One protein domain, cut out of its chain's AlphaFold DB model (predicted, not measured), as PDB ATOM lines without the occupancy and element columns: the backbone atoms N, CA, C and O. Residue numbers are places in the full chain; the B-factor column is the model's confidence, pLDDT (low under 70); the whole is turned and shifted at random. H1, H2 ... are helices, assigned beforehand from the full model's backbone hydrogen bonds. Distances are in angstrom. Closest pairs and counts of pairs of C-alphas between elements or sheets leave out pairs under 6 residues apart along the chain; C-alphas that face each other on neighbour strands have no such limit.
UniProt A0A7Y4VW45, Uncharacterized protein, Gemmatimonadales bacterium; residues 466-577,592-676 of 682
ATOM      1  N   SER A 466     -11.245  -7.984  -2.984       90.94
ATOM      2  CA  SER A 466     -10.660  -6.715  -2.537       90.94
ATOM      3  C   SER A 466      -9.656  -6.894  -1.394       90.94
ATOM      4  O   SER A 466      -8.623  -6.225  -1.386       90.94
ATOM      5  N   ALA A 467      -9.884  -7.832  -0.471       91.19
ATOM      6  CA  ALA A 467      -8.971  -8.104   0.631       91.19
ATOM      7  C   ALA A 467      -7.672  -8.753   0.129       91.19
ATOM      8  O   ALA A 467      -6.585  -8.427   0.613       91.19
ATOM      9  N   ALA A 468      -7.759  -9.620  -0.884       92.12
ATOM     10  CA  ALA A 468      -6.586 -10.173  -1.556       92.12
ATOM     11  C   ALA A 468      -5.787  -9.097  -2.301       92.12
ATOM     12  O   ALA A 468      -4.568  -9.022  -2.143       92.12
ATOM     13  N   ALA A 469      -6.454  -8.208  -3.041       94.44
ATOM     14  CA  ALA A 469      -5.797  -7.076  -3.692       94.44
ATOM     15  C   ALA A 469      -5.115  -6.147  -2.666       94.44
ATOM     16  O   ALA A 469      -3.953  -5.774  -2.845       94.44
ATOM     17  N   LEU A 470      -5.781  -5.841  -1.545       94.38
ATOM     18  CA  LEU A 470      -5.186  -5.086  -0.436       94.38
ATOM     19  C   LEU A 470      -3.953  -5.789   0.132       94.38
ATOM     20  O   LEU A 470      -2.962  -5.127   0.431       94.38
ATOM     21  N   TYR A 471      -3.978  -7.114   0.266       94.88
ATOM     22  CA  TYR A 471      -2.847  -7.879   0.791       94.88
ATOM     23  C   TYR A 471      -1.648  -7.826  -0.146       94.88
ATOM     24  O   TYR A 471      -0.526  -7.535   0.287       94.88
ATOM     25  N   LEU A 472      -1.902  -7.989  -1.446       95.19
ATOM     26  CA  LEU A 472      -0.886  -7.803  -2.467       95.19
ATOM     27  C   LEU A 472      -0.283  -6.395  -2.387       95.19
ATOM     28  O   LEU A 472       0.934  -6.281  -2.348       95.19
ATOM     29  N   VAL A 473      -1.075  -5.325  -2.279       96.06
ATOM     30  CA  VAL A 473      -0.545  -3.947  -2.231       96.06
ATOM     31  C   VAL A 473       0.188  -3.632  -0.924       96.06
ATOM     32  O   VAL A 473       1.343  -3.189  -0.948       96.06
ATOM     33  N   ARG A 474      -0.475  -3.852   0.216       94.75
ATOM     34  CA  ARG A 474      -0.019  -3.425   1.549       94.75
ATOM     35  C   ARG A 474       1.162  -4.239   2.059       94.75
ATOM     36  O   ARG A 474       2.023  -3.686   2.744       94.75
ATOM     37  N   VAL A 475       1.198  -5.534   1.742       94.56
ATOM     38  CA  VAL A 475       2.158  -6.478   2.330       94.56
ATOM     39  C   VAL A 475       3.193  -6.914   1.304       94.56
ATOM     40  O   VAL A 475       4.389  -6.766   1.544       94.56
ATOM     41  N   LEU A 476       2.752  -7.403   0.144       93.50
ATOM     42  CA  LEU A 476       3.631  -8.169  -0.740       93.50
ATOM     43  C   LEU A 476       4.284  -7.361  -1.862       93.50
ATOM     44  O   LEU A 476       5.419  -7.656  -2.213       93.50
ATOM     45  N   ALA A 477       3.633  -6.346  -2.422       94.00
ATOM     46  CA  ALA A 477       4.118  -5.657  -3.612       94.00
ATOM     47  C   ALA A 477       5.428  -4.894  -3.337       94.00
ATOM     48  O   ALA A 477       5.535  -4.206  -2.317       94.00
ATOM     49  N   PRO A 478       6.429  -4.964  -4.235       93.50
ATOM     50  CA  PRO A 478       7.633  -4.141  -4.130       93.50
ATOM     51  C   PRO A 478       7.319  -2.648  -4.343       93.50
ATOM     52  O   PRO A 478       6.324  -2.300  -4.985       93.50
ATOM     53  N   ASP A 479       8.192  -1.752  -3.859       92.94
ATOM     54  CA  ASP A 479       7.982  -0.293  -3.958       92.94
ATOM     55  C   ASP A 479       7.805   0.182  -5.409       92.94
ATOM     56  O   ASP A 479       6.944   1.013  -5.692       92.94
ATOM     57  N   SER A 480       8.533  -0.424  -6.355       94.75
ATOM     58  CA  SER A 480       8.401  -0.138  -7.789       94.75
ATOM     59  C   SER A 480       6.999  -0.437  -8.332       94.75
ATOM     60  O   SER A 480       6.461   0.331  -9.131       94.75
ATOM     61  N   ALA A 481       6.363  -1.521  -7.878       95.69
ATOM     62  CA  ALA A 481       4.990  -1.849  -8.245       95.69
ATOM     63  C   ALA A 481       3.986  -0.902  -7.577       95.69
ATOM     64  O   ALA A 481       3.048  -0.452  -8.237       95.69
ATOM     65  N   ARG A 482       4.207  -0.540  -6.306       95.69
ATOM     66  CA  ARG A 482       3.381   0.447  -5.590       95.69
ATOM     67  C   ARG A 482       3.427   1.820  -6.267       95.69
ATOM     68  O   ARG A 482       2.384   2.437  -6.441       95.69
ATOM     69  N   GLY A 483       4.597   2.264  -6.731       95.06
ATOM     70  CA  GLY A 483       4.737   3.513  -7.493       95.06
ATOM     71  C   GLY A 483       3.955   3.510  -8.815       95.06
ATOM     72  O   GLY A 483       3.362   4.519  -9.191       95.06
ATOM     73  N   ARG A 484       3.869   2.362  -9.501       95.81
ATOM     74  CA  ARG A 484       2.999   2.214 -10.684       95.81
ATOM     75  C   ARG A 484       1.513   2.216 -10.318       95.81
ATOM     76  O   ARG A 484       0.715   2.835 -11.013       95.81
ATOM     77  N   LEU A 485       1.134   1.563  -9.222       95.62
ATOM     78  CA  LEU A 485      -0.255   1.519  -8.754       95.62
ATOM     79  C   LEU A 485      -0.769   2.887  -8.285       95.62
ATOM     80  O   LEU A 485      -1.933   3.185  -8.519       95.62
ATOM     81  N   GLU A 486       0.092   3.742  -7.719       93.69
ATOM     82  CA  GLU A 486      -0.214   5.145  -7.372       93.69
ATOM     83  C   GLU A 486      -0.706   5.963  -8.582       93.69
ATOM     84  O   GLU A 486      -1.520   6.877  -8.425       93.69
ATOM     85  N   THR A 487      -0.240   5.629  -9.791       89.50
ATOM     86  CA  THR A 487      -0.560   6.370 -11.024       89.50
ATOM     87  C   THR A 487      -1.635   5.707 -11.881       89.50
ATOM     88  O   THR A 487      -2.382   6.417 -12.545       89.50
ATOM     89  N   ARG A 488      -1.734   4.369 -11.869       88.12
ATOM     90  CA  ARG A 488      -2.593   3.603 -12.794       88.12
ATOM     91  C   ARG A 488      -3.763   2.862 -12.145       88.12
ATOM     92  O   ARG A 488      -4.629   2.380 -12.865       88.12
ATOM     93  N   GLY A 489      -3.775   2.701 -10.821       90.00
ATOM     94  CA  GLY A 489      -4.842   1.967 -10.138       90.00
ATOM     95  C   GLY A 489      -6.158   2.756 -10.053       90.00
ATOM     96  O   GLY A 489      -6.155   3.973 -10.225       90.00
ATOM     97  N   PRO A 490      -7.286   2.105  -9.721       92.94
ATOM     98  CA  PRO A 490      -8.484   2.811  -9.273       92.94
ATOM     99  C   PRO A 490      -8.208   3.549  -7.954       92.94
ATOM    100  O   PRO A 490      -7.294   3.188  -7.210       92.94
ATOM    101  N   ASP A 491      -9.015   4.562  -7.633       92.31
ATOM    102  CA  ASP A 491      -8.758   5.482  -6.514       92.31
ATOM    103  C   ASP A 491      -8.478   4.795  -5.177       92.31
ATOM    104  O   ASP A 491      -7.581   5.214  -4.443       92.31
ATOM    105  N   TRP A 492      -9.205   3.727  -4.853       92.75
ATOM    106  CA  TRP A 492      -8.989   2.995  -3.609       92.75
ATOM    107  C   TRP A 492      -7.633   2.266  -3.598       92.75
ATOM    108  O   TRP A 492      -6.911   2.371  -2.615       92.75
ATOM    109  N   ILE A 493      -7.206   1.642  -4.702       94.94
ATOM    110  CA  ILE A 493      -5.870   1.026  -4.822       94.94
ATOM    111  C   ILE A 493      -4.761   2.079  -4.794       94.94
ATOM    112  O   ILE A 493      -3.723   1.857  -4.168       94.94
ATOM    113  N   ARG A 494      -4.965   3.236  -5.439       94.56
ATOM    114  CA  ARG A 494      -3.987   4.337  -5.430       94.56
ATOM    115  C   ARG A 494      -3.707   4.806  -4.007       94.56
ATOM    116  O   ARG A 494      -2.544   4.904  -3.621       94.56
ATOM    117  N   ARG A 495      -4.762   5.034  -3.212       92.94
ATOM    118  CA  ARG A 495      -4.641   5.413  -1.792       92.94
ATOM    119  C   ARG A 495      -3.831   4.381  -1.012       92.94
ATOM    120  O   ARG A 495      -2.922   4.744  -0.273       92.94
ATOM    121  N   GLU A 496      -4.122   3.103  -1.210       94.56
ATOM    122  CA  GLU A 496      -3.461   2.005  -0.501       94.56
ATOM    123  C   GLU A 496      -1.989   1.858  -0.892       94.56
ATOM    124  O   GLU A 496      -1.127   1.676  -0.031       94.56
ATOM    125  N   ALA A 497      -1.670   2.026  -2.176       95.69
ATOM    126  CA  ALA A 497      -0.295   2.047  -2.650       95.69
ATOM    127  C   ALA A 497       0.492   3.203  -2.013       95.69
ATOM    128  O   ALA A 497       1.577   2.978  -1.480       95.69
ATOM    129  N   VAL A 498      -0.069   4.415  -1.991       94.94
ATOM    130  CA  VAL A 498       0.558   5.606  -1.388       94.94
ATOM    131  C   VAL A 498       0.821   5.405   0.100       94.94
ATOM    132  O   VAL A 498       1.922   5.686   0.571       94.94
ATOM    133  N   LEU A 499      -0.156   4.875   0.838       94.56
ATOM    134  CA  LEU A 499      -0.018   4.611   2.270       94.56
ATOM    135  C   LEU A 499       1.033   3.538   2.556       94.56
ATOM    136  O   LEU A 499       1.844   3.707   3.464       94.56
ATOM    137  N   ALA A 500       1.073   2.467   1.761       94.81
ATOM    138  CA  ALA A 500       2.078   1.419   1.902       94.81
ATOM    139  C   ALA A 500       3.499   1.940   1.624       94.81
ATOM    140  O   ALA A 500       4.448   1.517   2.285       94.81
ATOM    141  N   ARG A 501       3.658   2.882   0.685       94.75
ATOM    142  CA  ARG A 501       4.938   3.570   0.452       94.75
ATOM    143  C   ARG A 501       5.288   4.501   1.610       94.75
ATOM    144  O   ARG A 501       6.398   4.422   2.131       94.75
ATOM    145  N   ALA A 502       4.343   5.332   2.055       94.38
ATOM    146  CA  ALA A 502       4.533   6.254   3.172       94.38
ATOM    147  C   ALA A 502       4.925   5.522   4.470       94.38
ATOM    148  O   ALA A 502       5.835   5.969   5.165       94.38
ATOM    149  N   ALA A 503       4.336   4.354   4.753       93.25
ATOM    150  CA  ALA A 503       4.714   3.507   5.890       93.25
ATOM    151  C   ALA A 503       6.216   3.142   5.885       93.25
ATOM    152  O   ALA A 503       6.895   3.236   6.912       93.25
ATOM    153  N   GLY A 504       6.772   2.824   4.710       90.69
ATOM    154  CA  GLY A 504       8.205   2.559   4.552       90.69
ATOM    155  C   GLY A 504       9.086   3.790   4.813       90.69
ATOM    156  O   GLY A 504      10.205   3.656   5.308       90.69
ATOM    157  N   PHE A 505       8.591   5.000   4.529       92.44
ATOM    158  CA  PHE A 505       9.263   6.249   4.903       92.44
ATOM    159  C   PHE A 505       9.266   6.454   6.424       92.44
ATOM    160  O   PHE A 505      10.328   6.691   7.004       92.44
ATOM    161  N   SER A 506       8.120   6.268   7.094       88.38
ATOM    162  CA  SER A 506       8.046   6.374   8.559       88.38
ATOM    163  C   SER A 506       8.926   5.357   9.283       88.38
ATOM    164  O   SER A 506       9.540   5.700  10.293       88.38
ATOM    165  N   ALA A 507       9.059   4.138   8.752       86.25
ATOM    166  CA  ALA A 507       9.928   3.109   9.321       86.25
ATOM    167  C   ALA A 507      11.408   3.529   9.369       86.25
ATOM    168  O   ALA A 507      12.131   3.176  10.301       86.25
ATOM    169  N   ARG A 508      11.847   4.343   8.400       87.94
ATOM    170  CA  ARG A 508      13.191   4.944   8.349       87.94
ATOM    171  C   ARG A 508      13.297   6.264   9.125       87.94
ATOM    172  O   ARG A 508      14.358   6.876   9.138       87.94
ATOM    173  N   GLY A 509      12.215   6.707   9.769       86.12
ATOM    174  CA  GLY A 509      12.134   7.987  10.474       86.12
ATOM    175  C   GLY A 509      11.852   9.197   9.577       86.12
ATOM    176  O   GLY A 509      11.759  10.310  10.092       86.12
ATOM    177  N   ASP A 510      11.659   9.007   8.269       93.19
ATOM    178  CA  ASP A 510      11.364  10.089   7.326       93.19
ATOM    179  C   ASP A 510       9.855  10.373   7.242       93.19
ATOM    180  O   ASP A 510       9.165  10.118   6.254       93.19
ATOM    181  N   TRP A 511       9.313  10.918   8.326       93.56
ATOM    182  CA  TRP A 511       7.902  11.296   8.397       93.56
ATOM    183  C   TRP A 511       7.534  12.437   7.440       93.56
ATOM    184  O   TRP A 511       6.382  12.523   7.015       93.56
ATOM    185  N   ALA A 512       8.486  13.308   7.092       94.31
ATOM    186  CA  ALA A 512       8.251  14.420   6.174       94.31
ATOM    187  C   ALA A 512       8.078  13.922   4.730       94.31
ATOM    188  O   ALA A 512       7.128  14.330   4.058       94.31
ATOM    189  N   GLY A 513       8.925  12.987   4.285       94.06
ATOM    190  CA  GLY A 513       8.776  12.313   2.995       94.06
ATOM    191  C   GLY A 513       7.452  11.554   2.890       94.06
ATOM    192  O   GLY A 513       6.736  11.683   1.895       94.06
ATOM    193  N   GLY A 514       7.057  10.843   3.953       94.25
ATOM    194  CA  GLY A 514       5.744  10.194   4.028       94.25
ATOM    195  C   GLY A 514       4.571  11.184   3.949       94.25
ATOM    196  O   GLY A 514       3.628  10.957   3.190       94.25
ATOM    197  N   ALA A 515       4.648  12.317   4.658       95.38
ATOM    198  CA  ALA A 515       3.628  13.368   4.611       95.38
ATOM    199  C   ALA A 515       3.439  13.932   3.194       95.38
ATOM    200  O   ALA A 515       2.305  14.084   2.741       95.38
ATOM    201  N   ALA A 516       4.541  14.190   2.483       94.31
ATOM    202  CA  ALA A 516       4.516  14.701   1.115       94.31
ATOM    203  C   ALA A 516       3.852  13.722   0.130       94.31
ATOM    204  O   ALA A 516       3.149  14.149  -0.785       94.31
ATOM    205  N   LEU A 517       4.026  12.409   0.330       93.69
ATOM    206  CA  LEU A 517       3.335  11.391  -0.465       93.69
ATOM    207  C   LEU A 517       1.827  11.379  -0.192       93.69
ATOM    208  O   LEU A 517       1.031  11.408  -1.129       93.69
ATOM    209  N   VAL A 518       1.432  11.371   1.084       94.69
ATOM    210  CA  VAL A 518       0.016  11.303   1.483       94.69
ATOM    211  C   VAL A 518      -0.748  12.573   1.092       94.69
ATOM    212  O   VAL A 518      -1.914  12.485   0.712       94.69
ATOM    213  N   ALA A 519      -0.092  13.740   1.110       93.62
ATOM    214  CA  ALA A 519      -0.694  15.034   0.769       93.62
ATOM    215  C   ALA A 519      -1.323  15.073  -0.628       93.62
ATOM    216  O   ALA A 519      -2.301  15.785  -0.835       93.62
ATOM    217  N   LYS A 520      -0.806  14.270  -1.564       85.50
ATOM    218  CA  LYS A 520      -1.333  14.172  -2.929       85.50
ATOM    219  C   LYS A 520      -2.745  13.573  -3.003       85.50
ATOM    220  O   LYS A 520      -3.401  13.731  -4.026       85.50
ATOM    221  N   PHE A 521      -3.195  12.863  -1.964       86.31
ATOM    222  CA  PHE A 521      -4.421  12.052  -2.004       86.31
ATOM    223  C   PHE A 521      -5.354  12.258  -0.813       86.31
ATOM    224  O   PHE A 521      -6.568  12.167  -0.966       86.31
ATOM    225  N   ASP A 522      -4.807  12.506   0.375       91.94
ATOM    226  CA  ASP A 522      -5.585  12.717   1.594       91.94
ATOM    227  C   ASP A 522      -4.942  13.842   2.419       91.94
ATOM    228  O   ASP A 522      -4.114  13.578   3.300       91.94
ATOM    229  N   PRO A 523      -5.301  15.114   2.149       91.00
ATOM    230  CA  PRO A 523      -4.752  16.261   2.870       91.00
ATOM    231  C   PRO A 523      -5.008  16.196   4.381       91.00
ATOM    232  O   PRO A 523      -4.155  16.589   5.178       91.00
ATOM    233  N   GLY A 524      -6.157  15.648   4.795       92.88
ATOM    234  CA  GLY A 524      -6.515  15.501   6.204       92.88
ATOM    235  C   GLY A 524      -5.614  14.499   6.925       92.88
ATOM    236  O   GLY A 524      -5.140  14.763   8.034       92.88
ATOM    237  N   ARG A 525      -5.318  13.359   6.295       94.50
ATOM    238  CA  ARG A 525      -4.328  12.404   6.807       94.50
ATOM    239  C   ARG A 525      -2.912  12.967   6.719       94.50
ATOM    240  O   ARG A 525      -2.157  12.808   7.678       94.50
ATOM    241  N   ALA A 526      -2.563  13.685   5.656       95.00
ATOM    242  CA  ALA A 526      -1.258  14.322   5.505       95.00
ATOM    243  C   ALA A 526      -0.970  15.349   6.609       95.00
ATOM    244  O   ALA A 526       0.131  15.365   7.147       95.00
ATOM    245  N   ALA A 527      -1.962  16.135   7.041       95.88
ATOM    246  CA  ALA A 527      -1.811  17.041   8.182       95.88
ATOM    247  C   ALA A 527      -1.419  16.295   9.473       95.88
ATOM    248  O   ALA A 527      -0.599  16.776  10.268       95.88
ATOM    249  N   ARG A 528      -1.946  15.076   9.668       95.94
ATOM    250  CA  ARG A 528      -1.543  14.224  10.794       95.94
ATOM    251  C   ARG A 528      -0.097  13.763  10.642       95.94
ATOM    252  O   ARG A 528       0.643  13.855  11.616       95.94
ATOM    253  N   TRP A 529       0.313  13.341   9.446       95.50
ATOM    254  CA  TRP A 529       1.707  12.998   9.140       95.50
ATOM    255  C   TRP A 529       2.667  14.168   9.372       95.50
ATOM    256  O   TRP A 529       3.684  13.993  10.034       95.50
ATOM    257  N   THR A 530       2.323  15.373   8.917       96.56
ATOM    258  CA  THR A 530       3.105  16.597   9.150       96.56
ATOM    259  C   THR A 530       3.259  16.886  10.642       96.56
ATOM    260  O   THR A 530       4.333  17.280  11.096       96.56
ATOM    261  N   THR A 531       2.213  16.631  11.431       96.31
ATOM    262  CA  THR A 531       2.288  16.761  12.891       96.31
ATOM    263  C   THR A 531       3.255  15.746  13.496       96.31
ATOM    264  O   THR A 531       4.083  16.136  14.319       96.31
ATOM    265  N   VAL A 532       3.223  14.480  13.058       94.06
ATOM    266  CA  VAL A 532       4.211  13.473  13.490       94.06
ATOM    267  C   VAL A 532       5.620  13.898  13.085       94.06
ATOM    268  O   VAL A 532       6.515  13.870  13.920       94.06
ATOM    269  N   ALA A 533       5.815  14.363  11.850       94.25
ATOM    270  CA  ALA A 533       7.112  14.817  11.355       94.25
ATOM    271  C   ALA A 533       7.678  15.977  12.178       94.25
ATOM    272  O   ALA A 533       8.864  15.984  12.494       94.25
ATOM    273  N   ARG A 534       6.832  16.939  12.565       96.00
ATOM    274  CA  ARG A 534       7.224  18.052  13.435       96.00
ATOM    275  C   ARG A 534       7.638  17.565  14.822       96.00
ATOM    276  O   ARG A 534       8.669  18.002  15.317       96.00
ATOM    277  N   LEU A 535       6.850  16.682  15.437       95.44
ATOM    278  CA  LEU A 535       7.142  16.151  16.771       95.44
ATOM    279  C   LEU A 535       8.402  15.269  16.765       95.44
ATOM    280  O   LEU A 535       9.238  15.396  17.653       95.44
ATOM    281  N   ALA A 536       8.590  14.450  15.726       90.25
ATOM    282  CA  ALA A 536       9.716  13.527  15.602       90.25
ATOM    283  C   ALA A 536      11.079  14.220  15.402       90.25
ATOM    284  O   ALA A 536      12.111  13.576  15.588       90.25
ATOM    285  N   ARG A 537      11.104  15.515  15.042       93.50
ATOM    286  CA  ARG A 537      12.340  16.324  14.994       93.50
ATOM    287  C   ARG A 537      12.918  16.581  16.380       93.50
ATOM    288  O   ARG A 537      14.132  16.720  16.513       93.50
ATOM    289  N   ASP A 538      12.066  16.648  17.398       94.75
ATOM    290  CA  ASP A 538      12.512  16.774  18.776       94.75
ATOM    291  C   ASP A 538      12.903  15.389  19.311       94.75
ATOM    292  O   ASP A 538      12.070  14.570  19.703       94.75
ATOM    293  N   THR A 539      14.210  15.128  19.301       93.38
ATOM    294  CA  THR A 539      14.780  13.856  19.762       93.38
ATOM    295  C   THR A 539      15.064  13.832  21.269       93.38
ATOM    296  O   THR A 539      15.625  12.852  21.775       93.38
ATOM    297  N   THR A 540      14.679  14.878  22.010       95.19
ATOM    298  CA  THR A 540      14.741  14.877  23.476       95.19
ATOM    299  C   THR A 540      13.736  13.882  24.066       95.19
ATOM    300  O   THR A 540      12.828  13.396  23.388       95.19
ATOM    301  N   PHE A 541      13.868  13.577  25.361       95.50
ATOM    302  CA  PHE A 541      12.903  12.729  26.067       95.50
ATOM    303  C   PHE A 541      11.460  13.243  25.912       95.50
ATOM    304  O   PHE A 541      10.560  12.473  25.578       95.50
ATOM    305  N   ALA A 542      11.249  14.550  26.108       95.00
ATOM    306  CA  ALA A 542       9.930  15.171  26.018       95.00
ATOM    307  C   ALA A 542       9.355  15.100  24.592       95.00
ATOM    308  O   ALA A 542       8.194  14.719  24.428       95.00
ATOM    309  N   GLY A 543      10.171  15.385  23.573       94.94
ATOM    310  CA  GLY A 543       9.776  15.311  22.165       94.94
ATOM    311  C   GLY A 543       9.393  13.910  21.699       94.94
ATOM    312  O   GLY A 543       8.345  13.714  21.072       94.94
ATOM    313  N   LEU A 544      10.181  12.899  22.077       95.25
ATOM    314  CA  LEU A 544       9.895  11.499  21.753       95.25
ATOM    315  C   LEU A 544       8.612  11.007  22.438       95.25
ATOM    316  O   LEU A 544       7.777  10.369  21.793       95.25
ATOM    317  N   VAL A 545       8.405  11.353  23.715       96.94
ATOM    318  CA  VAL A 545       7.165  11.031  24.443       96.94
ATOM    319  C   VAL A 545       5.962  11.750  23.825       96.94
ATOM    320  O   VAL A 545       4.911  11.133  23.645       96.94
ATOM    321  N   ALA A 546       6.094  13.025  23.449       96.94
ATOM    322  CA  ALA A 546       5.029  13.769  22.778       96.94
ATOM    323  C   ALA A 546       4.658  13.137  21.425       96.94
ATOM    324  O   ALA A 546       3.474  12.955  21.131       96.94
ATOM    325  N   SER A 547       5.660  12.725  20.643       95.88
ATOM    326  CA  SER A 547       5.474  11.998  19.381       95.88
ATOM    327  C   SER A 547       4.733  10.673  19.587       95.88
ATOM    328  O   SER A 547       3.759  10.385  18.887       95.88
ATOM    329  N   ALA A 548       5.147   9.886  20.585       96.38
ATOM    330  CA  ALA A 548       4.532   8.603  20.914       96.38
ATOM    331  C   ALA A 548       3.071   8.756  21.372       96.38
ATOM    332  O   ALA A 548       2.188   8.025  20.915       96.38
ATOM    333  N   ARG A 549       2.790   9.744  22.234       97.62
ATOM    334  CA  ARG A 549       1.427  10.081  22.679       97.62
ATOM    335  C   ARG A 549       0.540  10.488  21.517       97.62
ATOM    336  O   ARG A 549      -0.602  10.029  21.450       97.62
ATOM    337  N   TYR A 550       1.065  11.313  20.613       97.19
ATOM    338  CA  TYR A 550       0.328  11.747  19.439       97.19
ATOM    339  C   TYR A 550      -0.051  10.553  18.565       97.19
ATOM    340  O   TYR A 550      -1.243  10.374  18.321       97.19
ATOM    341  N   LEU A 551       0.912   9.703  18.173       94.75
ATOM    342  CA  LEU A 551       0.656   8.500  17.366       94.75
ATOM    343  C   LEU A 551      -0.352   7.561  18.037       94.75
ATOM    344  O   LEU A 551      -1.334   7.171  17.410       94.75
ATOM    345  N   ARG A 552      -0.186   7.270  19.334       94.00
ATOM    346  CA  ARG A 552      -1.155   6.468  20.102       94.00
ATOM    347  C   ARG A 552      -2.573   7.048  20.025       94.00
ATOM    348  O   ARG A 552      -3.539   6.299  19.903       94.00
ATOM    349  N   GLY A 553      -2.704   8.372  20.103       94.31
ATOM    350  CA  GLY A 553      -3.984   9.075  20.021       94.31
ATOM    351  C   GLY A 553      -4.664   8.995  18.650       94.31
ATOM    352  O   GLY A 553      -5.878   9.180  18.576       94.31
ATOM    353  N   GLN A 554      -3.926   8.684  17.578       94.00
ATOM    354  CA  GLN A 554      -4.482   8.636  16.222       94.00
ATOM    355  C   GLN A 554      -5.287   7.366  15.936       94.00
ATOM    356  O   GLN A 554      -6.165   7.412  15.078       94.00
ATOM    357  N   ARG A 555      -5.060   6.265  16.668       87.88
ATOM    358  CA  ARG A 555      -5.834   5.011  16.551       87.88
ATOM    359  C   ARG A 555      -5.972   4.496  15.104       87.88
ATOM    360  O   ARG A 555      -7.049   4.067  14.696       87.88
ATOM    361  N   GLY A 556      -4.903   4.561  14.318       88.38
ATOM    362  CA  GLY A 556      -4.871   4.106  12.926       88.38
ATOM    363  C   GLY A 556      -5.207   5.176  11.881       88.38
ATOM    364  O   GLY A 556      -5.363   4.868  10.700       88.38
ATOM    365  N   ARG A 557      -5.383   6.441  12.287       92.38
ATOM    366  CA  ARG A 557      -5.759   7.540  11.376       92.38
ATOM    367  C   ARG A 557      -4.589   8.121  10.574       92.38
ATOM    368  O   ARG A 557      -4.856   8.898   9.652       92.38
ATOM    369  N   VAL A 558      -3.342   7.793  10.919       93.00
ATOM    370  CA  VAL A 558      -2.111   8.156  10.187       93.00
ATOM    371  C   VAL A 558      -1.788   7.083   9.147       93.00
ATOM    372  O   VAL A 558      -1.550   7.422   7.990       93.00
ATOM    373  N   LEU A 559      -1.827   5.811   9.534       91.31
ATOM    374  CA  LEU A 559      -1.550   4.638   8.707       91.31
ATOM    375  C   LEU A 559      -2.854   3.872   8.443       91.31
ATOM    376  O   LEU A 559      -3.704   4.350   7.688       91.31
ATOM    377  N   TYR A 560      -3.008   2.698   9.058       90.31
ATOM    378  CA  TYR A 560      -4.157   1.817   8.880       90.31
ATOM    379  C   TYR A 560      -5.003   1.743  10.153       90.31
ATOM    380  O   TYR A 560      -4.441   1.708  11.254       90.31
ATOM    381  N   PRO A 561      -6.344   1.692  10.027       86.06
ATOM    382  CA  PRO A 561      -7.230   1.489  11.166       86.06
ATOM    383  C   PRO A 561      -6.911   0.173  11.881       86.06
ATOM    384  O   PRO A 561      -6.392  -0.776  11.292       86.06
ATOM    385  N   ARG A 562      -7.260   0.107  13.168       81.62
ATOM    386  CA  ARG A 562      -7.180  -1.132  13.944       81.62
ATOM    387  C   ARG A 562      -8.285  -2.093  13.500       81.62
ATOM    388  O   ARG A 562      -9.362  -2.110  14.081       81.62
ATOM    389  N   ASP A 563      -7.983  -2.877  12.477       84.88
ATOM    390  CA  ASP A 563      -8.827  -3.948  11.952       84.88
ATOM    391  C   ASP A 563      -8.291  -5.300  12.445       84.88
ATOM    392  O   ASP A 563      -7.307  -5.831  11.927       84.88
ATOM    393  N   VAL A 564      -8.892  -5.818  13.519       81.94
ATOM    394  CA  VAL A 564      -8.440  -7.059  14.167       81.94
ATOM    395  C   VAL A 564      -8.499  -8.241  13.196       81.94
ATOM    396  O   VAL A 564      -7.577  -9.057  13.198       81.94
ATOM    397  N   ASP A 565      -9.509  -8.300  12.331       82.75
ATOM    398  CA  ASP A 565      -9.703  -9.410  11.398       82.75
ATOM    399  C   ASP A 565      -8.667  -9.376  10.270       82.75
ATOM    400  O   ASP A 565      -8.106 -10.413   9.910       82.75
ATOM    401  N   TRP A 566      -8.306  -8.183   9.781       86.88
ATOM    402  CA  TRP A 566      -7.181  -8.007   8.857       86.88
ATOM    403  C   TRP A 566      -5.869  -8.524   9.445       86.88
ATOM    404  O   TRP A 566      -5.184  -9.346   8.829       86.88
ATOM    405  N   TYR A 567      -5.513  -8.057  10.646       85.12
ATOM    406  CA  TYR A 567      -4.264  -8.459  11.293       85.12
ATOM    407  C   TYR A 567      -4.240  -9.963  11.576       85.12
ATOM    408  O   TYR A 567      -3.215 -10.601  11.338       85.12
ATOM    409  N   ARG A 568      -5.372 -10.544  11.997       81.31
ATOM    410  CA  ARG A 568      -5.504 -11.990  12.204       81.31
ATOM    411  C   ARG A 568      -5.302 -12.768  10.903       81.31
ATOM    412  O   ARG A 568      -4.549 -13.740  10.892       81.31
ATOM    413  N   SER A 569      -5.910 -12.326   9.800       84.31
ATOM    414  CA  SER A 569      -5.710 -12.929   8.476       84.31
ATOM    415  C   SER A 569      -4.251 -12.880   8.030       84.31
ATOM    416  O   SER A 569      -3.719 -13.895   7.580       84.31
ATOM    417  N   VAL A 570      -3.585 -11.732   8.177       87.88
ATOM    418  CA  VAL A 570      -2.165 -11.566   7.824       87.88
ATOM    419  C   VAL A 570      -1.275 -12.458   8.693       87.88
ATOM    420  O   VAL A 570      -0.380 -13.130   8.180       87.88
ATOM    421  N   GLU A 571      -1.531 -12.513   9.998       84.12
ATOM    422  CA  GLU A 571      -0.748 -13.322  10.930       84.12
ATOM    423  C   GLU A 571      -0.929 -14.828  10.701       84.12
ATOM    424  O   GLU A 571       0.040 -15.581  10.791       84.12
ATOM    425  N   ALA A 572      -2.130 -15.276  10.321       79.94
ATOM    426  CA  ALA A 572      -2.405 -16.678   9.996       79.94
ATOM    427  C   ALA A 572      -1.550 -17.215   8.830       79.94
ATOM    428  O   ALA A 572      -1.424 -18.431   8.666       79.94
ATOM    429  N   ARG A 573      -0.934 -16.328   8.034       82.31
ATOM    430  CA  ARG A 573       0.011 -16.689   6.967       82.31
ATOM    431  C   ARG A 573       1.456 -16.872   7.448       82.31
ATOM    432  O   ARG A 573       2.286 -17.389   6.697       82.31
ATOM    433  N   LEU A 574       1.779 -16.498   8.688       81.31
ATOM    434  CA  LEU A 574       3.073 -16.806   9.297       81.31
ATOM    435  C   LEU A 574       3.148 -18.291   9.705       81.31
ATOM    436  O   LEU A 574       2.145 -18.883  10.104       81.31
ATOM    437  N   PRO A 575       4.336 -18.920   9.630       70.75
ATOM    438  CA  PRO A 575       4.507 -20.302  10.067       70.75
ATOM    439  C   PRO A 575       4.245 -20.467  11.582       70.75
ATOM    440  O   PRO A 575       4.558 -19.554  12.360       70.75
ATOM    441  N   PRO A 576       3.709 -21.622  12.030       65.62
ATOM    442  CA  PRO A 576       3.578 -21.933  13.453       65.62
ATOM    443  C   PRO A 576       4.947 -21.979  14.171       65.62
ATOM    444  O   PRO A 576       5.962 -22.231  13.525       65.62
ATOM    445  N   PRO A 577       4.987 -21.750  15.501       55.97
ATOM    446  CA  PRO A 577       6.216 -21.766  16.317       55.97
ATOM    447  C   PRO A 577       6.971 -23.093  16.282       55.97
ATOM    448  O   PRO A 577       8.181 -23.095  16.096       55.97
ATOM    449  N   LEU A 592       6.374 -17.140  -3.093       71.25
ATOM    450  CA  LEU A 592       6.882 -16.049  -2.269       71.25
ATOM    451  C   LEU A 592       7.623 -16.620  -1.059       71.25
ATOM    452  O   LEU A 592       7.110 -16.641   0.061       71.25
ATOM    453  N   ALA A 593       8.846 -17.103  -1.283       77.12
ATOM    454  CA  ALA A 593       9.719 -17.574  -0.204       77.12
ATOM    455  C   ALA A 593       9.960 -16.492   0.872       77.12
ATOM    456  O   ALA A 593      10.137 -16.810   2.049       77.12
ATOM    457  N   ASP A 594       9.901 -15.216   0.484       85.25
ATOM    458  CA  ASP A 594      10.079 -14.051   1.348       85.25
ATOM    459  C   ASP A 594       8.769 -13.506   1.956       85.25
ATOM    460  O   ASP A 594       8.814 -12.534   2.713       85.25
ATOM    461  N   GLU A 595       7.611 -14.132   1.698       88.00
ATOM    462  CA  GLU A 595       6.311 -13.708   2.246       88.00
ATOM    463  C   GLU A 595       6.338 -13.513   3.773       88.00
ATOM    464  O   GLU A 595       5.900 -12.454   4.227       88.00
ATOM    465  N   PRO A 596       6.886 -14.438   4.592       88.38
ATOM    466  CA  PRO A 596       6.949 -14.236   6.038       88.38
ATOM    467  C   PRO A 596       7.703 -12.969   6.425       88.38
ATOM    468  O   PRO A 596       7.300 -12.277   7.354       88.38
ATOM    469  N   GLU A 597       8.781 -12.646   5.713       90.06
ATOM    470  CA  GLU A 597       9.577 -11.461   6.003       90.06
ATOM    471  C   GLU A 597       8.847 -10.179   5.597       90.06
ATOM    472  O   GLU A 597       8.843  -9.203   6.346       90.06
ATOM    473  N   ARG A 598       8.133 -10.203   4.469       91.88
ATOM    474  CA  ARG A 598       7.257  -9.098   4.056       91.88
ATOM    475  C   ARG A 598       6.104  -8.878   5.034       91.88
ATOM    476  O   ARG A 598       5.806  -7.728   5.353       91.88
ATOM    477  N   ILE A 599       5.506  -9.950   5.560       92.31
ATOM    478  CA  ILE A 599       4.490  -9.868   6.618       92.31
ATOM    479  C   ILE A 599       5.079  -9.218   7.872       92.31
ATOM    480  O   ILE A 599       4.513  -8.245   8.371       92.31
ATOM    481  N   ARG A 600       6.230  -9.699   8.370       92.06
ATOM    482  CA  ARG A 600       6.882  -9.111   9.554       92.06
ATOM    483  C   ARG A 600       7.179  -7.634   9.345       92.06
ATOM    484  O   ARG A 600       6.838  -6.823  10.202       92.06
ATOM    485  N   ARG A 601       7.755  -7.281   8.195       93.19
ATOM    486  CA  ARG A 601       8.016  -5.893   7.822       93.19
ATOM    487  C   ARG A 601       6.735  -5.067   7.843       93.19
ATOM    488  O   ARG A 601       6.694  -4.053   8.524       93.19
ATOM    489  N   HIS A 602       5.670  -5.519   7.184       94.06
ATOM    490  CA  HIS A 602       4.383  -4.823   7.190       94.06
ATOM    491  C   HIS A 602       3.866  -4.581   8.616       94.06
ATOM    492  O   HIS A 602       3.501  -3.452   8.947       94.06
ATOM    493  N   LEU A 603       3.880  -5.603   9.476       92.25
ATOM    494  CA  LEU A 603       3.425  -5.476  10.860       92.25
ATOM    495  C   LEU A 603       4.266  -4.452  11.640       92.25
ATOM    496  O   LEU A 603       3.697  -3.614  12.336       92.25
ATOM    497  N   LEU A 604       5.592  -4.458  11.485       91.88
ATOM    498  CA  LEU A 604       6.499  -3.534  12.179       91.88
ATOM    499  C   LEU A 604       6.437  -2.097  11.635       91.88
ATOM    500  O   LEU A 604       6.525  -1.143  12.403       91.88
ATOM    501  N   GLU A 605       6.290  -1.924  10.323       92.38
ATOM    502  CA  GLU A 605       6.377  -0.616   9.664       92.38
ATOM    503  C   GLU A 605       5.042   0.128   9.613       92.38
ATOM    504  O   GLU A 605       5.028   1.350   9.476       92.38
ATOM    505  N   SER A 606       3.916  -0.587   9.703       91.62
ATOM    506  CA  SER A 606       2.594  -0.001   9.453       91.62
ATOM    507  C   SER A 606       1.627  -0.021  10.643       91.62
ATOM    508  O   SER A 606       0.524   0.519  10.550       91.62
ATOM    509  N   THR A 607       2.036  -0.593  11.780       92.00
ATOM    510  CA  THR A 607       1.199  -0.679  12.987       92.00
ATOM    511  C   THR A 607       1.478   0.492  13.923       92.00
ATOM    512  O   THR A 607       2.455   0.484  14.673       92.00
ATOM    513  N   GLU A 608       0.603   1.504  13.919       92.06
ATOM    514  CA  GLU A 608       0.793   2.733  14.713       92.06
ATOM    515  C   GLU A 608       1.088   2.489  16.201       92.06
ATOM    516  O   GLU A 608       2.004   3.130  16.718       92.06
ATOM    517  N   PRO A 609       0.393   1.577  16.918       92.38
ATOM    518  CA  PRO A 609       0.702   1.337  18.327       92.38
ATOM    519  C   PRO A 609       2.118   0.799  18.552       92.38
ATOM    520  O   PRO A 609       2.745   1.145  19.552       92.38
ATOM    521  N   TYR A 610       2.659   0.025  17.608       93.06
ATOM    522  CA  TYR A 610       4.040  -0.447  17.680       93.06
ATOM    523  C   TYR A 610       5.054   0.665  17.359       93.06
ATOM    524  O   TYR A 610       6.078   0.785  18.037       93.06
ATOM    525  N   LEU A 611       4.748   1.551  16.408       93.31
ATOM    526  CA  LEU A 611       5.561   2.750  16.157       93.31
ATOM    527  C   LEU A 611       5.567   3.703  17.368       93.31
ATOM    528  O   LEU A 611       6.598   4.266  17.728       93.31
ATOM    529  N   ALA A 612       4.432   3.849  18.058       94.94
ATOM    530  CA  ALA A 612       4.364   4.599  19.310       94.94
ATOM    531  C   ALA A 612       5.194   3.925  20.421       94.94
ATOM    532  O   ALA A 612       5.939   4.605  21.128       94.94
ATOM    533  N   LEU A 613       5.116   2.595  20.553       95.81
ATOM    534  CA  LEU A 613       5.897   1.829  21.529       95.81
ATOM    535  C   LEU A 613       7.410   1.971  21.304       95.81
ATOM    536  O   LEU A 613       8.160   2.159  22.262       95.81
ATOM    537  N   THR A 614       7.868   1.928  20.053       95.00
ATOM    538  CA  THR A 614       9.291   2.109  19.715       95.00
ATOM    539  C   THR A 614       9.787   3.523  20.023       95.00
ATOM    540  O   THR A 614      10.915   3.676  20.494       95.00
ATOM    541  N   LEU A 615       8.959   4.561  19.854       95.19
ATOM    542  CA  LEU A 615       9.294   5.923  20.293       95.19
ATOM    543  C   LEU A 615       9.372   6.045  21.819       95.19
ATOM    544  O   LEU A 615      10.318   6.652  22.322       95.19
ATOM    545  N   TYR A 616       8.441   5.430  22.560       97.50
ATOM    546  CA  TYR A 616       8.551   5.345  24.019       97.50
ATOM    547  C   TYR A 616       9.839   4.639  24.438       97.50
ATOM    548  O   TYR A 616      10.566   5.164  25.275       97.50
ATOM    549  N   ALA A 617      10.159   3.488  23.842       96.31
ATOM    550  CA  ALA A 617      11.387   2.763  24.149       96.31
ATOM    551  C   ALA A 617      12.632   3.635  23.903       96.31
ATOM    552  O   ALA A 617      13.470   3.750  24.789       96.31
ATOM    553  N   ARG A 618      12.718   4.342  22.768       95.50
ATOM    554  CA  ARG A 618      13.830   5.274  22.486       95.50
ATOM    555  C   ARG A 618      13.933   6.414  23.503       95.50
ATOM    556  O   ARG A 618      15.039   6.803  23.867       95.50
ATOM    557  N   ALA A 619      12.804   6.950  23.973       96.19
ATOM    558  CA  ALA A 619      12.796   7.967  25.025       96.19
ATOM    559  C   ALA A 619      13.319   7.392  26.351       96.19
ATOM    560  O   ALA A 619      14.232   7.943  26.960       96.19
ATOM    561  N   LEU A 620      12.769   6.249  26.768       97.12
ATOM    562  CA  LEU A 620      13.111   5.559  28.013       97.12
ATOM    563  C   LEU A 620      14.555   5.053  28.033       97.12
ATOM    564  O   LEU A 620      15.163   4.964  29.097       97.12
ATOM    565  N   GLU A 621      15.128   4.749  26.870       96.06
ATOM    566  CA  GLU A 621      16.521   4.338  26.761       96.06
ATOM    567  C   GLU A 621      17.491   5.431  27.227       96.06
ATOM    568  O   GLU A 621      18.517   5.119  27.830       96.06
ATOM    569  N   ARG A 622      17.124   6.696  26.991       92.38
ATOM    570  CA  ARG A 622      17.912   7.897  27.304       92.38
ATOM    571  C   ARG A 622      17.602   8.485  28.684       92.38
ATOM    572  O   ARG A 622      18.242   9.451  29.088       92.38
ATOM    573  N   ALA A 623      16.599   7.955  29.381       93.25
ATOM    574  CA  ALA A 623      16.125   8.503  30.645       93.25
ATOM    575  C   ALA A 623      16.904   7.948  31.850       93.25
ATOM    576  O   ALA A 623      17.199   6.755  31.924       93.25
ATOM    577  N   GLY A 624      17.189   8.818  32.820       93.06
ATOM    578  CA  GLY A 624      17.711   8.461  34.140       93.06
ATOM    579  C   GLY A 624      16.628   8.549  35.218       93.06
ATOM    580  O   GLY A 624      15.525   9.029  34.963       93.06
ATOM    581  N   ALA A 625      16.943   8.133  36.449       90.50
ATOM    582  CA  ALA A 625      15.990   8.142  37.571       90.50
ATOM    583  C   ALA A 625      15.379   9.531  37.854       90.50
ATOM    584  O   ALA A 625      14.227   9.625  38.265       90.50
ATOM    585  N   ASN A 626      16.128  10.601  37.564       91.69
ATOM    586  CA  ASN A 626      15.709  11.987  37.780       91.69
ATOM    587  C   ASN A 626      15.060  12.634  36.542       91.69
ATOM    588  O   ASN A 626      14.789  13.832  36.560       91.69
ATOM    589  N   THR A 627      14.830  11.894  35.451       94.94
ATOM    590  CA  THR A 627      14.207  12.453  34.242       94.94
ATOM    591  C   THR A 627      12.747  12.841  34.523       94.94
ATOM    592  O   THR A 627      11.936  11.968  34.858       94.94
ATOM    593  N   PRO A 628      12.364  14.123  34.355       93.44
ATOM    594  CA  PRO A 628      10.988  14.559  34.573       93.44
ATOM    595  C   PRO A 628      10.000  13.795  33.684       93.44
ATOM    596  O   PRO A 628      10.208  13.647  32.482       93.44
ATOM    597  N   GLY A 629       8.907  13.302  34.273       93.56
ATOM    598  CA  GLY A 629       7.865  12.579  33.535       93.56
ATOM    599  C   GLY A 629       8.183  11.116  33.194       93.56
ATOM    600  O   GLY A 629       7.402  10.495  32.468       93.56
ATOM    601  N   LEU A 630       9.262  10.539  33.742       94.75
ATOM    602  CA  LEU A 630       9.630   9.133  33.536       94.75
ATOM    603  C   LEU A 630       8.498   8.158  33.903       94.75
ATOM    604  O   LEU A 630       8.134   7.308  33.093       94.75
ATOM    605  N   ALA A 631       7.919   8.284  35.101       94.06
ATOM    606  CA  ALA A 631       6.907   7.339  35.581       94.06
ATOM    607  C   ALA A 631       5.647   7.294  34.688       94.06
ATOM    608  O   ALA A 631       5.264   6.198  34.278       94.06
ATOM    609  N   PRO A 632       5.027   8.432  34.301       95.75
ATOM    610  CA  PRO A 632       3.960   8.434  33.300       95.75
ATOM    611  C   PRO A 632       4.355   7.769  31.977       95.75
ATOM    612  O   PRO A 632       3.600   6.941  31.481       95.75
ATOM    613  N   ALA A 633       5.539   8.075  31.431       96.38
ATOM    614  CA  ALA A 633       5.982   7.504  30.160       96.38
ATOM    615  C   ALA A 633       6.134   5.972  30.227       96.38
ATOM    616  O   ALA A 633       5.722   5.279  29.298       96.38
ATOM    617  N   VAL A 634       6.654   5.434  31.338       96.62
ATOM    618  CA  VAL A 634       6.738   3.980  31.565       96.62
ATOM    619  C   VAL A 634       5.346   3.344  31.597       96.62
ATOM    620  O   VAL A 634       5.133   2.342  30.922       96.62
ATOM    621  N   ARG A 635       4.384   3.928  32.327       95.62
ATOM    622  CA  ARG A 635       3.008   3.394  32.396       95.62
ATOM    623  C   ARG A 635       2.320   3.389  31.034       95.62
ATOM    624  O   ARG A 635       1.635   2.436  30.678       95.62
ATOM    625  N   GLU A 636       2.504   4.453  30.262       96.94
ATOM    626  CA  GLU A 636       1.928   4.573  28.923       96.94
ATOM    627  C   GLU A 636       2.536   3.578  27.930       96.94
ATOM    628  O   GLU A 636       1.809   3.032  27.096       96.94
ATOM    629  N   ALA A 637       3.844   3.329  28.036       96.69
ATOM    630  CA  ALA A 637       4.540   2.314  27.255       96.69
ATOM    631  C   ALA A 637       4.093   0.893  27.637       96.69
ATOM    632  O   ALA A 637       3.834   0.088  26.747       96.69
ATOM    633  N   ASP A 638       3.934   0.600  28.934       94.62
ATOM    634  CA  ASP A 638       3.440  -0.698  29.418       94.62
ATOM    635  C   ASP A 638       2.005  -0.973  28.943       94.62
ATOM    636  O   ASP A 638       1.704  -2.057  28.448       94.62
ATOM    637  N   ALA A 639       1.129   0.035  28.979       93.94
ATOM    638  CA  ALA A 639      -0.231  -0.087  28.455       93.94
ATOM    639  C   ALA A 639      -0.256  -0.399  26.945       93.94
ATOM    640  O   ALA A 639      -1.067  -1.205  26.492       93.94
ATOM    641  N   LEU A 640       0.638   0.211  26.156       93.00
ATOM    642  CA  LEU A 640       0.785  -0.103  24.730       93.00
ATOM    643  C   LEU A 640       1.382  -1.492  24.488       93.00
ATOM    644  O   LEU A 640       0.965  -2.170  23.551       93.00
ATOM    645  N   TYR A 641       2.341  -1.910  25.316       93.38
ATOM    646  CA  TYR A 641       2.886  -3.264  25.281       93.38
ATOM    647  C   TYR A 641       1.765  -4.291  25.479       93.38
ATOM    648  O   TYR A 641       1.584  -5.141  24.611       93.38
ATOM    649  N   ARG A 642       0.951  -4.144  26.537       90.00
ATOM    650  CA  ARG A 642      -0.200  -5.027  26.803       90.00
ATOM    651  C   ARG A 642      -1.222  -5.000  25.671       90.00
ATOM    652  O   ARG A 642      -1.674  -6.040  25.219       90.00
ATOM    653  N   LEU A 643      -1.527  -3.815  25.136       89.19
ATOM    654  CA  LEU A 643      -2.434  -3.676  23.993       89.19
ATOM    655  C   LEU A 643      -1.990  -4.506  22.779       89.19
ATOM    656  O   LEU A 643      -2.834  -5.060  22.078       89.19
ATOM    657  N   LEU A 644      -0.685  -4.537  22.496       89.31
ATOM    658  CA  LEU A 644      -0.120  -5.289  21.375       89.31
ATOM    659  C   LEU A 644      -0.052  -6.792  21.666       89.31
ATOM    660  O   LEU A 644      -0.324  -7.581  20.765       89.31
ATOM    661  N   THR A 645       0.274  -7.204  22.894       87.19
ATOM    662  CA  THR A 645       0.270  -8.630  23.267       87.19
ATOM    663  C   THR A 645      -1.145  -9.210  23.323       87.19
ATOM    664  O   THR A 645      -1.344 -10.356  22.926       87.19
ATOM    665  N   ASP A 646      -2.127  -8.392  23.703       82.75
ATOM    666  CA  ASP A 646      -3.539  -8.768  23.862       82.75
ATOM    667  C   ASP A 646      -4.386  -8.316  22.658       82.75
ATOM    668  O   ASP A 646      -5.598  -8.116  22.749       82.75
ATOM    669  N   TRP A 647      -3.745  -8.093  21.505       76.12
ATOM    670  CA  TRP A 647      -4.390  -7.464  20.349       76.12
ATOM    671  C   TRP A 647      -5.580  -8.265  19.802       76.12
ATOM    672  O   TRP A 647      -6.540  -7.657  19.321       76.12
ATOM    673  N   ASP A 648      -5.520  -9.594  19.910       69.38
ATOM    674  CA  ASP A 648      -6.582 -10.539  19.562       69.38
ATOM    675  C   ASP A 648      -7.052 -11.267  20.831       69.38
ATOM    676  O   ASP A 648      -6.409 -12.211  21.293       69.38
ATOM    677  N   TRP A 649      -8.161 -10.781  21.396       56.25
ATOM    678  CA  TRP A 649      -8.675 -11.033  22.751       56.25
ATOM    679  C   TRP A 649      -8.837 -12.517  23.114       56.25
ATOM    680  O   TRP A 649      -8.924 -12.842  24.294       56.25
ATOM    681  N   ASN A 650      -8.858 -13.411  22.121       55.06
ATOM    682  CA  ASN A 650      -9.080 -14.838  22.327       55.06
ATOM    683  C   ASN A 650      -7.831 -15.712  22.153       55.06
ATOM    684  O   ASN A 650      -7.815 -16.809  22.696       55.06
ATOM    685  N   HIS A 651      -6.772 -15.260  21.473       51.50
ATOM    686  CA  HIS A 651      -5.558 -16.058  21.241       51.50
ATOM    687  C   HIS A 651      -4.364 -15.143  20.936       51.50
ATOM    688  O   HIS A 651      -3.903 -15.130  19.797       51.50
ATOM    689  N   GLY A 652      -3.913 -14.383  21.947       53.88
ATOM    690  CA  GLY A 652      -2.876 -13.337  21.896       53.88
ATOM    691  C   GLY A 652      -2.032 -13.324  20.625       53.88
ATOM    692  O   GLY A 652      -1.337 -14.304  20.356       53.88
ATOM    693  N   ALA A 653      -2.117 -12.229  19.858       59.56
ATOM    694  CA  ALA A 653      -1.455 -12.046  18.565       59.56
ATOM    695  C   ALA A 653      -0.040 -12.638  18.599       59.56
ATOM    696  O   ALA A 653       0.878 -12.067  19.196       59.56
ATOM    697  N   ARG A 654       0.130 -13.830  18.015       74.75
ATOM    698  CA  ARG A 654       1.298 -14.702  18.206       74.75
ATOM    699  C   ARG A 654       2.552 -13.999  17.729       74.75
ATOM    700  O   ARG A 654       3.623 -14.199  18.303       74.75
ATOM    701  N   PHE A 655       2.420 -13.166  16.694       85.44
ATOM    702  CA  PHE A 655       3.501 -12.309  16.233       85.44
ATOM    703  C   PHE A 655       3.924 -11.304  17.311       85.44
ATOM    704  O   PHE A 655       5.092 -11.297  17.700       85.44
ATOM    705  N   TRP A 656       2.994 -10.480  17.805       86.81
ATOM    706  CA  TRP A 656       3.302  -9.415  18.764       86.81
ATOM    707  C   TRP A 656       3.753  -9.962  20.109       86.81
ATOM    708  O   TRP A 656       4.760  -9.493  20.633       86.81
ATOM    709  N   TYR A 657       3.078 -10.992  20.620       85.00
ATOM    710  CA  TYR A 657       3.465 -11.679  21.846       85.00
ATOM    711  C   TYR A 657       4.936 -12.113  21.798       85.00
ATOM    712  O   TYR A 657       5.713 -11.741  22.672       85.00
ATOM    713  N   ARG A 658       5.369 -12.801  20.731       82.50
ATOM    714  CA  ARG A 658       6.771 -13.238  20.595       82.50
ATOM    715  C   ARG A 658       7.732 -12.092  20.344       82.50
ATOM    716  O   ARG A 658       8.752 -11.980  21.019       82.50
ATOM    717  N   ARG A 659       7.419 -11.229  19.372       88.25
ATOM    718  CA  ARG A 659       8.297 -10.117  18.994       88.25
ATOM    719  C   ARG A 659       8.571  -9.200  20.180       88.25
ATOM    720  O   ARG A 659       9.675  -8.666  20.280       88.25
ATOM    721  N   LEU A 660       7.578  -8.991  21.044       88.56
ATOM    722  CA  LEU A 660       7.693  -8.118  22.202       88.56
ATOM    723  C   LEU A 660       8.212  -8.844  23.448       88.56
ATOM    724  O   LEU A 660       8.906  -8.202  24.227       88.56
ATOM    725  N   ALA A 661       7.948 -10.140  23.651       83.69
ATOM    726  CA  ALA A 661       8.485 -10.884  24.798       83.69
ATOM    727  C   ALA A 661      10.022 -10.822  24.874       83.69
ATOM    728  O   ALA A 661      10.566 -10.511  25.938       83.69
ATOM    729  N   ASP A 662      10.694 -11.013  23.734       80.31
ATOM    730  CA  ASP A 662      12.164 -11.035  23.635       80.31
ATOM    731  C   ASP A 662      12.770  -9.750  23.041       80.31
ATOM    732  O   ASP A 662      13.997  -9.584  22.985       80.31
ATOM    733  N   GLY A 663      11.912  -8.820  22.614       86.81
ATOM    734  CA  GLY A 663      12.283  -7.604  21.899       86.81
ATOM    735  C   GLY A 663      13.045  -6.570  22.740       86.81
ATOM    736  O   GLY A 663      12.867  -6.493  23.963       86.81
ATOM    737  N   PRO A 664      13.874  -5.718  22.102       91.94
ATOM    738  CA  PRO A 664      14.584  -4.638  22.789       91.94
ATOM    739  C   PRO A 664      13.634  -3.654  23.483       91.94
ATOM    740  O   PRO A 664      13.944  -3.170  24.569       91.94
ATOM    741  N   GLU A 665      12.449  -3.407  22.919       93.56
ATOM    742  CA  GLU A 665      11.466  -2.469  23.462       93.56
ATOM    743  C   GLU A 665      11.012  -2.883  24.869       93.56
ATOM    744  O   GLU A 665      11.054  -2.077  25.797       93.56
ATOM    745  N   ALA A 666      10.661  -4.157  25.068       91.00
ATOM    746  CA  ALA A 666      10.231  -4.660  26.370       91.00
ATOM    747  C   ALA A 666      11.363  -4.655  27.402       91.00
ATOM    748  O   ALA A 666      11.141  -4.308  28.564       91.00
ATOM    749  N   LYS A 667      12.593  -4.990  26.988       93.50
ATOM    750  CA  LYS A 667      13.778  -4.922  27.860       93.50
ATOM    751  C   LYS A 667      14.022  -3.491  28.342       93.50
ATOM    752  O   LYS A 667      14.250  -3.286  29.535       93.50
ATOM    753  N   ILE A 668      13.910  -2.508  27.446       95.69
ATOM    754  CA  ILE A 668      14.066  -1.087  27.776       95.69
ATOM    755  C   ILE A 668      12.953  -0.612  28.717       95.69
ATOM    756  O   ILE A 668      13.254   0.006  29.738       95.69
ATOM    757  N   ILE A 669      11.689  -0.948  28.437       93.94
ATOM    758  CA  ILE A 669      10.546  -0.572  29.289       93.94
ATOM    759  C   ILE A 669      10.707  -1.159  30.697       93.94
ATOM    760  O   ILE A 669      10.602  -0.431  31.685       93.94
ATOM    761  N   ARG A 670      11.055  -2.450  30.809       92.56
ATOM    762  CA  ARG A 670      11.305  -3.113  32.102       92.56
ATOM    763  C   ARG A 670      12.482  -2.485  32.850       92.56
ATOM    764  O   ARG A 670      12.398  -2.304  34.063       92.56
ATOM    765  N   ARG A 671      13.573  -2.140  32.152       94.50
ATOM    766  CA  ARG A 671      14.734  -1.449  32.743       94.50
ATOM    767  C   ARG A 671      14.331  -0.087  33.300       94.50
ATOM    768  O   ARG A 671      14.616   0.196  34.460       94.50
ATOM    769  N   ALA A 672      13.630   0.722  32.509       93.25
ATOM    770  CA  ALA A 672      13.157   2.035  32.927       93.25
ATOM    771  C   ALA A 672      12.159   1.950  34.095       93.25
ATOM    772  O   ALA A 672      12.235   2.749  35.024       93.25
ATOM    773  N   GLY A 673      11.298   0.928  34.128       91.94
ATOM    774  CA  GLY A 673      10.397   0.673  35.257       91.94
ATOM    775  C   GLY A 673      11.112   0.411  36.587       91.94
ATOM    776  O   GLY A 673      10.577   0.741  37.644       91.94
ATOM    777  N   ARG A 674      12.352  -0.105  36.571       92.94
ATOM    778  CA  ARG A 674      13.161  -0.262  37.797       92.94
ATOM    779  C   ARG A 674      13.658   1.073  38.352       92.94
ATOM    780  O   ARG A 674      13.823   1.173  39.565       92.94
ATOM    781  N   LEU A 675      13.849   2.075  37.489       89.69
ATOM    782  CA  LEU A 675      14.259   3.434  37.864       89.69
ATOM    783  C   LEU A 675      13.111   4.243  38.486       89.69
ATOM    784  O   LEU A 675      13.357   5.238  39.161       89.69
ATOM    785  N   VAL A 676      11.859   3.820  38.282       88.06
ATOM    786  CA  VAL A 676      10.680   4.454  38.880       88.06
ATOM    787  C   VAL A 676      10.551   4.034  40.357       88.06
ATOM    788  O   VAL A 676      10.607   2.827  40.647       88.06
TER     789      VAL A 676
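Overview. This is residues 466 to 577 and 592 to 676 of the 682 residues of an uncharacterized protein of Gemmatimonadales bacterium (UniProt A0A7Y4VW45). Seven helices, H2 to H6 and then H9 and H10, run alternately to and fro and make an arch, with H4 and H5 at its crest. H8 stands crosswise at the open side between H3 and H9, H1 covers part of H3, H12 packs on H9 and H10, and the short H7 and H11 lie on the open side. The 197 printed residues hold twelve named helices, H1 to H12 in chain order, and no named strand: the class is all helix. The whole is compact, with a radius of gyration of the C-alphas of 17.1 A and spans of 54 by 39 by 25 A.

Along the chain. Find C-alpha 466 at (-10.660, -6.715, -2.537), where H1 begins and runs to residue 476. H2 is residues 479 to 488; H3, residues 491 to 507, is 24.6 A long. Read on to H4 at 511 to 519, H5 at 523 to 536, 19.5 A, and H6 at 541 to 554, 20.4 A. H7 is residues 564 to 571, and H8 begins at C-alpha 595, (6.311, -13.708, 2.246), and ends at 606. H9, residues 608 to 621, measures 19.9 A and H10, residues 630 to 645, 22.6 A. H11 is residues 654 to 661, and H12, residues 664 to 675, ends at (14.259, 3.434, 37.864).

Arrangement. H3 and H9 are the hubs, touching four helices each. H1 touches residues 493 to 500 of H3, closest at the C-alphas of Arg 474 and Ala 500, 5.3 A. H2 and H3 form a hairpin, C-alphas 486 and 494 being 4.3 A apart; H3 and H4 form another, at 8 degrees, with C-alphas 502 and 514 4.2 A apart. H8 is about perpendicular to H3, at 81 degrees, with C-alphas 507 and 605 closest at 5.2 A. H6, H9 and H10 are an up and down bundle, each running against the one before; the closest C-alphas of H6 and H9, 548 and 612, are 4.3 A apart. H12 touches H9, C-alphas 617 and 665 being closest at 5.3 A. H7 touches no helix. Every O i to N i+4 pair is within hydrogen-bond range in H1, H4 and H6 to H11; the counts are 5 of 6 in H2, 12 of 13 in H3, 9 of 10 in H5 and 7 of 8 in H12.

Size, cuts and confidence. Look at Arg 488 and Asn 626 for the C-alphas farthest apart, 54.4 A. Residues 578 to 591 are not printed, and C-alphas 577 and 592 are 19.5 A apart across that cut. Of the links that are printed whole, none is long. Confidence is under 70 at residues 576 to 577 and 648 to 653.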